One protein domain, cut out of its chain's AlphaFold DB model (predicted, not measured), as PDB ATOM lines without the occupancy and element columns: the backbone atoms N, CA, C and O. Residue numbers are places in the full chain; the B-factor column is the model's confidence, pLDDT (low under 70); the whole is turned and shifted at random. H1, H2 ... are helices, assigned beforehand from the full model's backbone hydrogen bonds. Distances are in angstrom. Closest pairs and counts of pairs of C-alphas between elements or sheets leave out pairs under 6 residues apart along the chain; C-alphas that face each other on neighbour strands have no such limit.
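What this domain is: This is residues 2 to 24 and 37 to 68 of the 127 residues of the protein "Aste57867_3029 protein" of Aphanomyces stellatus (UniProt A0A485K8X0). A long helix, H1, and a shorter one, H2, meet near the beginning of H1 and the end of H2 and open from there as a lopsided V, while a third helix, H3, leads on from the end of H2 and touches neither of them. The far part of H1, residues 16 to 24, sticks out, and the body without it spans 41 by 18 by 14 A. The printed part has 55 residues, with three named helices in the order H1, H2, H3 and no named strand, an all-helix domain. It is only just extended, close to loose, with a radius of gyration of the C-alphas of 15.6 A, and a rod of 55 by 19 by 14 A.

How they stand to each other: H1, residues 3 to 24, touches H2, residues 37 to 49, with its residues 3 to 11 alone; the closest C-alphas, of Leu 4 and Ala 47, are 5.2 A apart. They run opposite ways at a steep tilt of 40 degrees. H3, residues 53 to 62, is apart from both. In H1, H2 and H3 every O i to N i+4 pair is within hydrogen-bond range.

Where its parts are: H1 begins at C-alpha 3, (-43.248, -34.468, -28.960), and is 32.0 A long. H2 measures 18.5 A, and H3, 14.2 A, ends at C-alpha 62, (-37.028, -22.496, -18.491).

The domain as a whole: The C-alphas farthest apart, of Asn 24 and Ser 67, are 55.1 A apart. Residues 25 to 36 are not printed, and C-alphas 24 and 37 are 24.7 A apart across this cut. The link from H2 to H3 is tight. Residue 68 alone has pLDDT under 70.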
ATOM      1  N   LYS A   2     -44.352 -30.311 -30.837       76.88
ATOM      2  CA  LYS A   2     -44.310 -30.747 -29.425       76.88
ATOM      3  C   LYS A   2     -44.378 -32.290 -29.386       76.88
ATOM      4  O   LYS A   2     -45.366 -32.799 -29.914       76.88
ATOM      5  N   PRO A   3     -43.384 -33.008 -28.820       85.31
ATOM      6  CA  PRO A   3     -43.248 -34.468 -28.960       85.31
ATOM      7  C   PRO A   3     -44.465 -35.233 -28.428       85.31
ATOM      8  O   PRO A   3     -45.038 -36.027 -29.165       85.31
ATOM      9  N   LEU A   4     -44.961 -34.867 -27.241       91.00
ATOM     10  CA  LEU A   4     -46.173 -35.450 -26.653       91.00
ATOM     11  C   LEU A   4     -47.388 -35.357 -27.596       91.00
ATOM     12  O   LEU A   4     -48.041 -36.346 -27.908       91.00
ATOM     13  N   LYS A   5     -47.669 -34.155 -28.125       91.75
ATOM     14  CA  LYS A   5     -48.813 -33.937 -29.029       91.75
ATOM     15  C   LYS A   5     -48.666 -34.687 -30.353       91.75
ATOM     16  O   LYS A   5     -49.674 -35.052 -30.948       91.75
ATOM     17  N   ALA A   6     -47.440 -34.843 -30.848       93.69
ATOM     18  CA  ALA A   6     -47.184 -35.585 -32.075       93.69
ATOM     19  C   ALA A   6     -47.463 -37.080 -31.875       93.69
ATOM     20  O   ALA A   6     -48.172 -37.661 -32.692       93.69
ATOM     21  N   HIS A   7     -46.999 -37.655 -30.761       94.88
ATOM     22  CA  HIS A   7     -47.274 -39.046 -30.405       94.88
ATOM     23  C   HIS A   7     -48.780 -39.298 -30.227       94.88
ATOM     24  O   HIS A   7     -49.336 -40.167 -30.891       94.88
ATOM     25  N   MET A   8     -49.482 -38.460 -29.453       96.06
ATOM     26  CA  MET A   8     -50.936 -38.593 -29.263       96.06
ATOM     27  C   MET A   8     -51.719 -38.540 -30.583       96.06
ATOM     28  O   MET A   8     -52.670 -39.289 -30.788       96.06
ATOM     29  N   ARG A   9     -51.317 -37.662 -31.511       96.50
ATOM     30  CA  ARG A   9     -51.936 -37.596 -32.844       96.50
ATOM     31  C   ARG A   9     -51.650 -38.837 -33.674       96.50
ATOM     32  O   ARG A   9     -52.518 -39.251 -34.432       96.50
ATOM     33  N   HIS A  10     -50.450 -39.395 -33.559       96.44
ATOM     34  CA  HIS A  10     -50.099 -40.631 -34.239       96.44
ATOM     35  C   HIS A  10     -50.976 -41.790 -33.752       96.44
ATOM     36  O   HIS A  10     -51.597 -42.448 -34.583       96.44
ATOM     37  N   GLN A  11     -51.110 -41.961 -32.431       97.50
ATOM     38  CA  GLN A  11     -51.976 -42.988 -31.846       97.50
ATOM     39  C   GLN A  11     -53.441 -42.803 -32.252       97.50
ATOM     40  O   GLN A  11     -54.090 -43.749 -32.683       97.50
ATOM     41  N   TRP A  12     -53.939 -41.563 -32.254       97.62
ATOM     42  CA  TRP A  12     -55.284 -41.269 -32.746       97.62
ATOM     43  C   TRP A  12     -55.489 -41.685 -34.210       97.62
ATOM     44  O   TRP A  12     -56.485 -42.319 -34.545       97.62
ATOM     45  N   VAL A  13     -54.546 -41.356 -35.099       97.94
ATOM     46  CA  VAL A  13     -54.633 -41.748 -36.516       97.94
ATOM     47  C   VAL A  13     -54.561 -43.267 -36.680       97.94
ATOM     48  O   VAL A  13     -55.265 -43.807 -37.531       97.94
ATOM     49  N   LYS A  14     -53.733 -43.947 -35.882       97.75
ATOM     50  CA  LYS A  14     -53.656 -45.410 -35.854       97.75
ATOM     51  C   LYS A  14     -55.004 -46.013 -35.439       97.75
ATOM     52  O   LYS A  14     -55.575 -46.763 -36.217       97.75
ATOM     53  N   HIS A  15     -55.579 -45.561 -34.325       97.56
ATOM     54  CA  HIS A  15     -56.904 -45.986 -33.850       97.56
ATOM     55  C   HIS A  15     -58.001 -45.814 -34.905       97.56
ATOM     56  O   HIS A  15     -58.798 -46.719 -35.136       97.56
ATOM     57  N   LEU A  16     -58.031 -44.664 -35.590       96.94
ATOM     58  CA  LEU A  16     -58.993 -44.422 -36.668       96.94
ATOM     59  C   LEU A  16     -58.852 -45.430 -37.814       96.94
ATOM     60  O   LEU A  16     -59.859 -45.871 -38.364       96.94
ATOM     61  N   ARG A  17     -57.617 -45.776 -38.194       96.50
ATOM     62  CA  ARG A  17     -57.352 -46.767 -39.245       96.50
ATOM     63  C   ARG A  17     -57.783 -48.161 -38.805       96.50
ATOM     64  O   ARG A  17     -58.467 -48.828 -39.574       96.50
ATOM     65  N   ASP A  18     -57.471 -48.537 -37.570       95.50
ATOM     66  CA  ASP A  18     -57.836 -49.836 -37.005       95.50
ATOM     67  C   ASP A  18     -59.367 -49.995 -36.925       95.50
ATOM     68  O   ASP A  18     -59.901 -51.061 -37.225       95.50
ATOM     69  N   GLU A  19     -60.111 -48.936 -36.576       95.31
ATOM     70  CA  GLU A  19     -61.582 -48.965 -36.581       95.31
ATOM     71  C   GLU A  19     -62.171 -49.065 -37.996       95.31
ATOM     72  O   GLU A  19     -63.172 -49.756 -38.186       95.31
ATOM     73  N   ILE A  20     -61.555 -48.426 -38.999       93.81
ATOM     74  CA  ILE A  20     -61.965 -48.576 -40.406       93.81
ATOM     75  C   ILE A  20     -61.722 -50.014 -40.880       93.81
ATOM     76  O   ILE A  20     -62.590 -50.606 -41.519       93.81
ATOM     77  N   GLU A  21     -60.567 -50.594 -40.555       93.56
ATOM     78  CA  GLU A  21     -60.230 -51.968 -40.931       93.56
ATOM     79  C   GLU A  21     -61.179 -52.982 -40.283       93.56
ATOM     80  O   GLU A  21     -61.748 -53.822 -40.978       93.56
ATOM     81  N   LYS A  22     -61.446 -52.847 -38.978       91.38
ATOM     82  CA  LYS A  22     -62.430 -53.678 -38.264       91.38
ATOM     83  C   LYS A  22     -63.818 -53.594 -38.891       91.38
ATOM     84  O   LYS A  22     -64.509 -54.604 -38.984       91.38
ATOM     85  N   ALA A  23     -64.226 -52.407 -39.329       91.06
ATOM     86  CA  ALA A  23     -65.527 -52.218 -39.948       91.06
ATOM     87  C   ALA A  23     -65.628 -52.843 -41.341       91.06
ATOM     88  O   ALA A  23     -66.682 -53.370 -41.678       91.06
ATOM     89  N   ASN A  24     -64.541 -52.844 -42.118       89.06
ATOM     90  CA  ASN A  24     -64.494 -53.537 -43.408       89.06
ATOM     91  C   ASN A  24     -64.667 -55.059 -43.261       89.06
ATOM     92  O   ASN A  24     -65.102 -55.716 -44.202       89.06
ATOM     93  N   ARG A  37     -60.763 -45.146 -21.840       97.56
ATOM     94  CA  ARG A  37     -59.903 -44.412 -20.900       97.56
ATOM     95  C   ARG A  37     -58.559 -45.105 -20.682       97.56
ATOM     96  O   ARG A  37     -57.559 -44.409 -20.570       97.56
ATOM     97  N   PHE A  38     -58.541 -46.437 -20.647       97.88
ATOM     98  CA  PHE A  38     -57.313 -47.212 -20.476       97.88
ATOM     99  C   PHE A  38     -56.362 -47.022 -21.662       97.88
ATOM    100  O   PHE A  38     -55.207 -46.677 -21.444       97.88
ATOM    101  N   GLU A  39     -56.868 -47.116 -22.896       97.19
ATOM    102  CA  GLU A  39     -56.073 -46.854 -24.108       97.19
ATOM    103  C   GLU A  39     -55.524 -45.421 -24.120       97.19
ATOM    104  O   GLU A  39     -54.353 -45.199 -24.409       97.19
ATOM    105  N   LEU A  40     -56.334 -44.425 -23.743       97.38
ATOM    106  CA  LEU A  40     -55.861 -43.040 -23.673       97.38
ATOM    107  C   LEU A  40     -54.740 -42.842 -22.644       97.38
ATOM    108  O   LEU A  40     -53.810 -42.083 -22.913       97.38
ATOM    109  N   VAL A  41     -54.829 -43.485 -21.477       97.75
ATOM    110  CA  VAL A  41     -53.782 -43.423 -20.445       97.75
ATOM    111  C   VAL A  41     -52.504 -44.095 -20.940       97.75
ATOM    112  O   VAL A  41     -51.428 -43.520 -20.792       97.75
ATOM    113  N   GLU A  42     -52.619 -45.254 -21.586       97.81
ATOM    114  CA  GLU A  42     -51.486 -45.941 -22.208       97.81
ATOM    115  C   GLU A  42     -50.789 -45.043 -23.239       97.81
ATOM    116  O   GLU A  42     -49.582 -44.834 -23.153       97.81
ATOM    117  N   TRP A  43     -51.543 -44.394 -24.134       97.56
ATOM    118  CA  TRP A  43     -50.970 -43.477 -25.126       97.56
ATOM    119  C   TRP A  43     -50.249 -42.288 -24.488       97.56
ATOM    120  O   TRP A  43     -49.242 -41.817 -25.019       97.56
ATOM    121  N   VAL A  44     -50.760 -41.767 -23.368       96.94
ATOM    122  CA  VAL A  44     -50.109 -40.675 -22.632       96.94
ATOM    123  C   VAL A  44     -48.815 -41.156 -21.985       96.94
ATOM    124  O   VAL A  44     -47.809 -40.452 -22.090       96.94
ATOM    125  N   ASN A  45     -48.825 -42.340 -21.370       96.88
ATOM    126  CA  ASN A  45     -47.641 -42.938 -20.761       96.88
ATOM    127  C   ASN A  45     -46.556 -43.189 -21.812       96.88
ATOM    128  O   ASN A  45     -45.444 -42.688 -21.675       96.88
ATOM    129  N   GLU A  46     -46.889 -43.848 -22.923       96.06
ATOM    130  CA  GLU A  46     -45.955 -44.042 -24.036       96.06
ATOM    131  C   GLU A  46     -45.426 -42.709 -24.579       96.06
ATOM    132  O   GLU A  46     -44.233 -42.555 -24.856       96.06
ATOM    133  N   ALA A  47     -46.297 -41.708 -24.732       95.19
ATOM    134  CA  ALA A  47     -45.888 -40.392 -25.200       95.19
ATOM    135  C   ALA A  47     -44.921 -39.702 -24.229       95.19
ATOM    136  O   ALA A  47     -44.051 -38.965 -24.697       95.19
ATOM    137  N   TRP A  48     -45.092 -39.907 -22.920       94.50
ATOM    138  CA  TRP A  48     -44.247 -39.363 -21.858       94.50
ATOM    139  C   TRP A  48     -42.875 -40.038 -21.814       94.50
ATOM    140  O   TRP A  48     -41.867 -39.332 -21.866       94.50
ATOM    141  N   GLU A  49     -42.830 -41.371 -21.833       93.69
ATOM    142  CA  GLU A  49     -41.583 -42.154 -21.847       93.69
ATOM    143  C   GLU A  49     -40.699 -41.814 -23.055       93.69
ATOM    144  O   GLU A  49     -39.472 -41.768 -22.982       93.69
ATOM    145  N   ASN A  50     -41.325 -41.475 -24.182       91.31
ATOM    146  CA  ASN A  50     -40.619 -41.055 -25.390       91.31
ATOM    147  C   ASN A  50     -40.065 -39.616 -25.333       91.31
ATOM    148  O   ASN A  50     -39.417 -39.167 -26.287       91.31
ATOM    149  N   ILE A  51     -40.309 -38.845 -24.266       92.25
ATOM    150  CA  ILE A  51     -39.742 -37.500 -24.107       92.25
ATOM    151  C   ILE A  51     -38.313 -37.617 -23.563       92.25
ATOM    152  O   ILE A  51     -38.112 -38.048 -22.432       92.25
ATOM    153  N   PRO A  52     -37.286 -37.129 -24.288       91.94
ATOM    154  CA  PRO A  52     -35.917 -37.201 -23.790       91.94
ATOM    155  C   PRO A  52     -35.751 -36.442 -22.469       91.94
ATOM    156  O   PRO A  52     -36.139 -35.271 -22.392       91.94
ATOM    157  N   ARG A  53     -35.052 -37.033 -21.489       91.69
ATOM    158  CA  ARG A  53     -34.740 -36.403 -20.185       91.69
ATOM    159  C   ARG A  53     -34.189 -34.980 -20.329       91.69
ATOM    160  O   ARG A  53     -34.618 -34.070 -19.629       91.69
ATOM    161  N   LYS A  54     -33.317 -34.737 -21.318       92.75
ATOM    162  CA  LYS A  54     -32.783 -33.394 -21.635       92.75
ATOM    163  C   LYS A  54     -33.868 -32.353 -21.945       92.75
ATOM    164  O   LYS A  54     -33.687 -31.174 -21.660       92.75
ATOM    165  N   THR A  55     -34.969 -32.762 -22.571       92.31
ATOM    166  CA  THR A  55     -36.105 -31.891 -22.900       92.31
ATOM    167  C   THR A  55     -36.889 -31.551 -21.644       92.31
ATOM    168  O   THR A  55     -37.271 -30.394 -21.479       92.31
ATOM    169  N   ILE A  56     -37.069 -32.534 -20.757       91.88
ATOM    170  CA  ILE A  56     -37.693 -32.356 -19.443       91.88
ATOM    171  C   ILE A  56     -36.865 -31.354 -18.634       91.88
ATOM    172  O   ILE A  56     -37.370 -30.278 -18.331       91.88
ATOM    173  N   ILE A  57     -35.568 -31.618 -18.424       93.06
ATOM    174  CA  ILE A  57     -34.641 -30.722 -17.704       93.06
ATOM    175  C   ILE A  57     -34.703 -29.299 -18.273       93.06
ATOM    176  O   ILE A  57     -34.957 -28.355 -17.536       93.06
ATOM    177  N   LYS A  58     -34.582 -29.131 -19.600       91.69
ATOM    178  CA  LYS A  58     -34.699 -27.810 -20.246       91.69
ATOM    179  C   LYS A  58     -36.033 -27.113 -19.966       91.69
ATOM    180  O   LYS A  58     -36.066 -25.885 -19.918       91.69
ATOM    181  N   GLY A  59     -37.125 -27.865 -19.838       91.06
ATOM    182  CA  GLY A  59     -38.431 -27.346 -19.436       91.06
ATOM    183  C   GLY A  59     -38.398 -26.786 -18.017       91.06
ATOM    184  O   GLY A  59     -38.719 -25.617 -17.825       91.06
ATOM    185  N   PHE A  60     -37.914 -27.575 -17.056       93.56
ATOM    186  CA  PHE A  60     -37.761 -27.152 -15.661       93.56
ATOM    187  C   PHE A  60     -36.829 -25.939 -15.518       93.56
ATOM    188  O   PHE A  60     -37.165 -24.992 -14.808       93.56
ATOM    189  N   THR A  61     -35.710 -25.906 -16.253       94.56
ATOM    190  CA  THR A  61     -34.799 -24.750 -16.288       94.56
ATOM    191  C   THR A  61     -35.502 -23.504 -16.823       94.56
ATOM    192  O   THR A  61     -35.402 -22.429 -16.235       94.56
ATOM    193  N   LYS A  62     -36.263 -23.622 -17.923       93.31
ATOM    194  CA  LYS A  62     -37.028 -22.496 -18.491       93.31
ATOM    195  C   LYS A  62     -38.103 -21.976 -17.542       93.31
ATOM    196  O   LYS A  62     -38.363 -20.776 -17.531       93.31
ATOM    197  N   CYS A  63     -38.705 -22.863 -16.760       93.81
ATOM    198  CA  CYS A  63     -39.669 -22.515 -15.724       93.81
ATOM    199  C   CYS A  63     -39.013 -21.984 -14.439       93.81
ATOM    200  O   CYS A  63     -39.738 -21.637 -13.514       93.81
ATOM    201  N   LYS A  64     -37.674 -21.888 -14.379       92.19
ATOM    202  CA  LYS A  64     -36.899 -21.455 -13.201       92.19
ATOM    203  C   LYS A  64     -37.157 -22.301 -11.945       92.19
ATOM    204  O   LYS A  64     -36.972 -21.805 -10.839       92.19
ATOM    205  N   ILE A  65     -37.569 -23.559 -12.135       91.88
ATOM    206  CA  ILE A  65     -37.772 -24.538 -11.053       91.88
ATOM    207  C   ILE A  65     -36.423 -25.136 -10.635       91.88
ATOM    208  O   ILE A  65     -36.191 -25.387  -9.462       91.88
ATOM    209  N   ILE A  66     -35.512 -25.328 -11.595       91.50
ATOM    210  CA  ILE A  66     -34.135 -25.769 -11.340       91.50
ATOM    211  C   ILE A  66     -33.148 -24.724 -11.860       91.50
ATOM    212  O   ILE A  66     -33.310 -24.201 -12.969       91.50
ATOM    213  N   SER A  67     -32.106 -24.441 -11.080       81.25
ATOM    214  CA  SER A  67     -30.995 -23.591 -11.505       81.25
ATOM    215  C   SER A  67     -29.904 -24.467 -12.108       81.25
ATOM    216  O   SER A  67     -29.181 -25.162 -11.399       81.25
ATOM    217  N   THR A  68     -29.780 -24.463 -13.434       63.53
ATOM    218  CA  THR A  68     -28.579 -25.012 -14.069       63.53
ATOM    219  C   THR A  68     -27.504 -23.939 -13.979       63.53
ATOM    220  O   THR A  68     -27.481 -23.024 -14.807       63.53
TER     221      THR A  68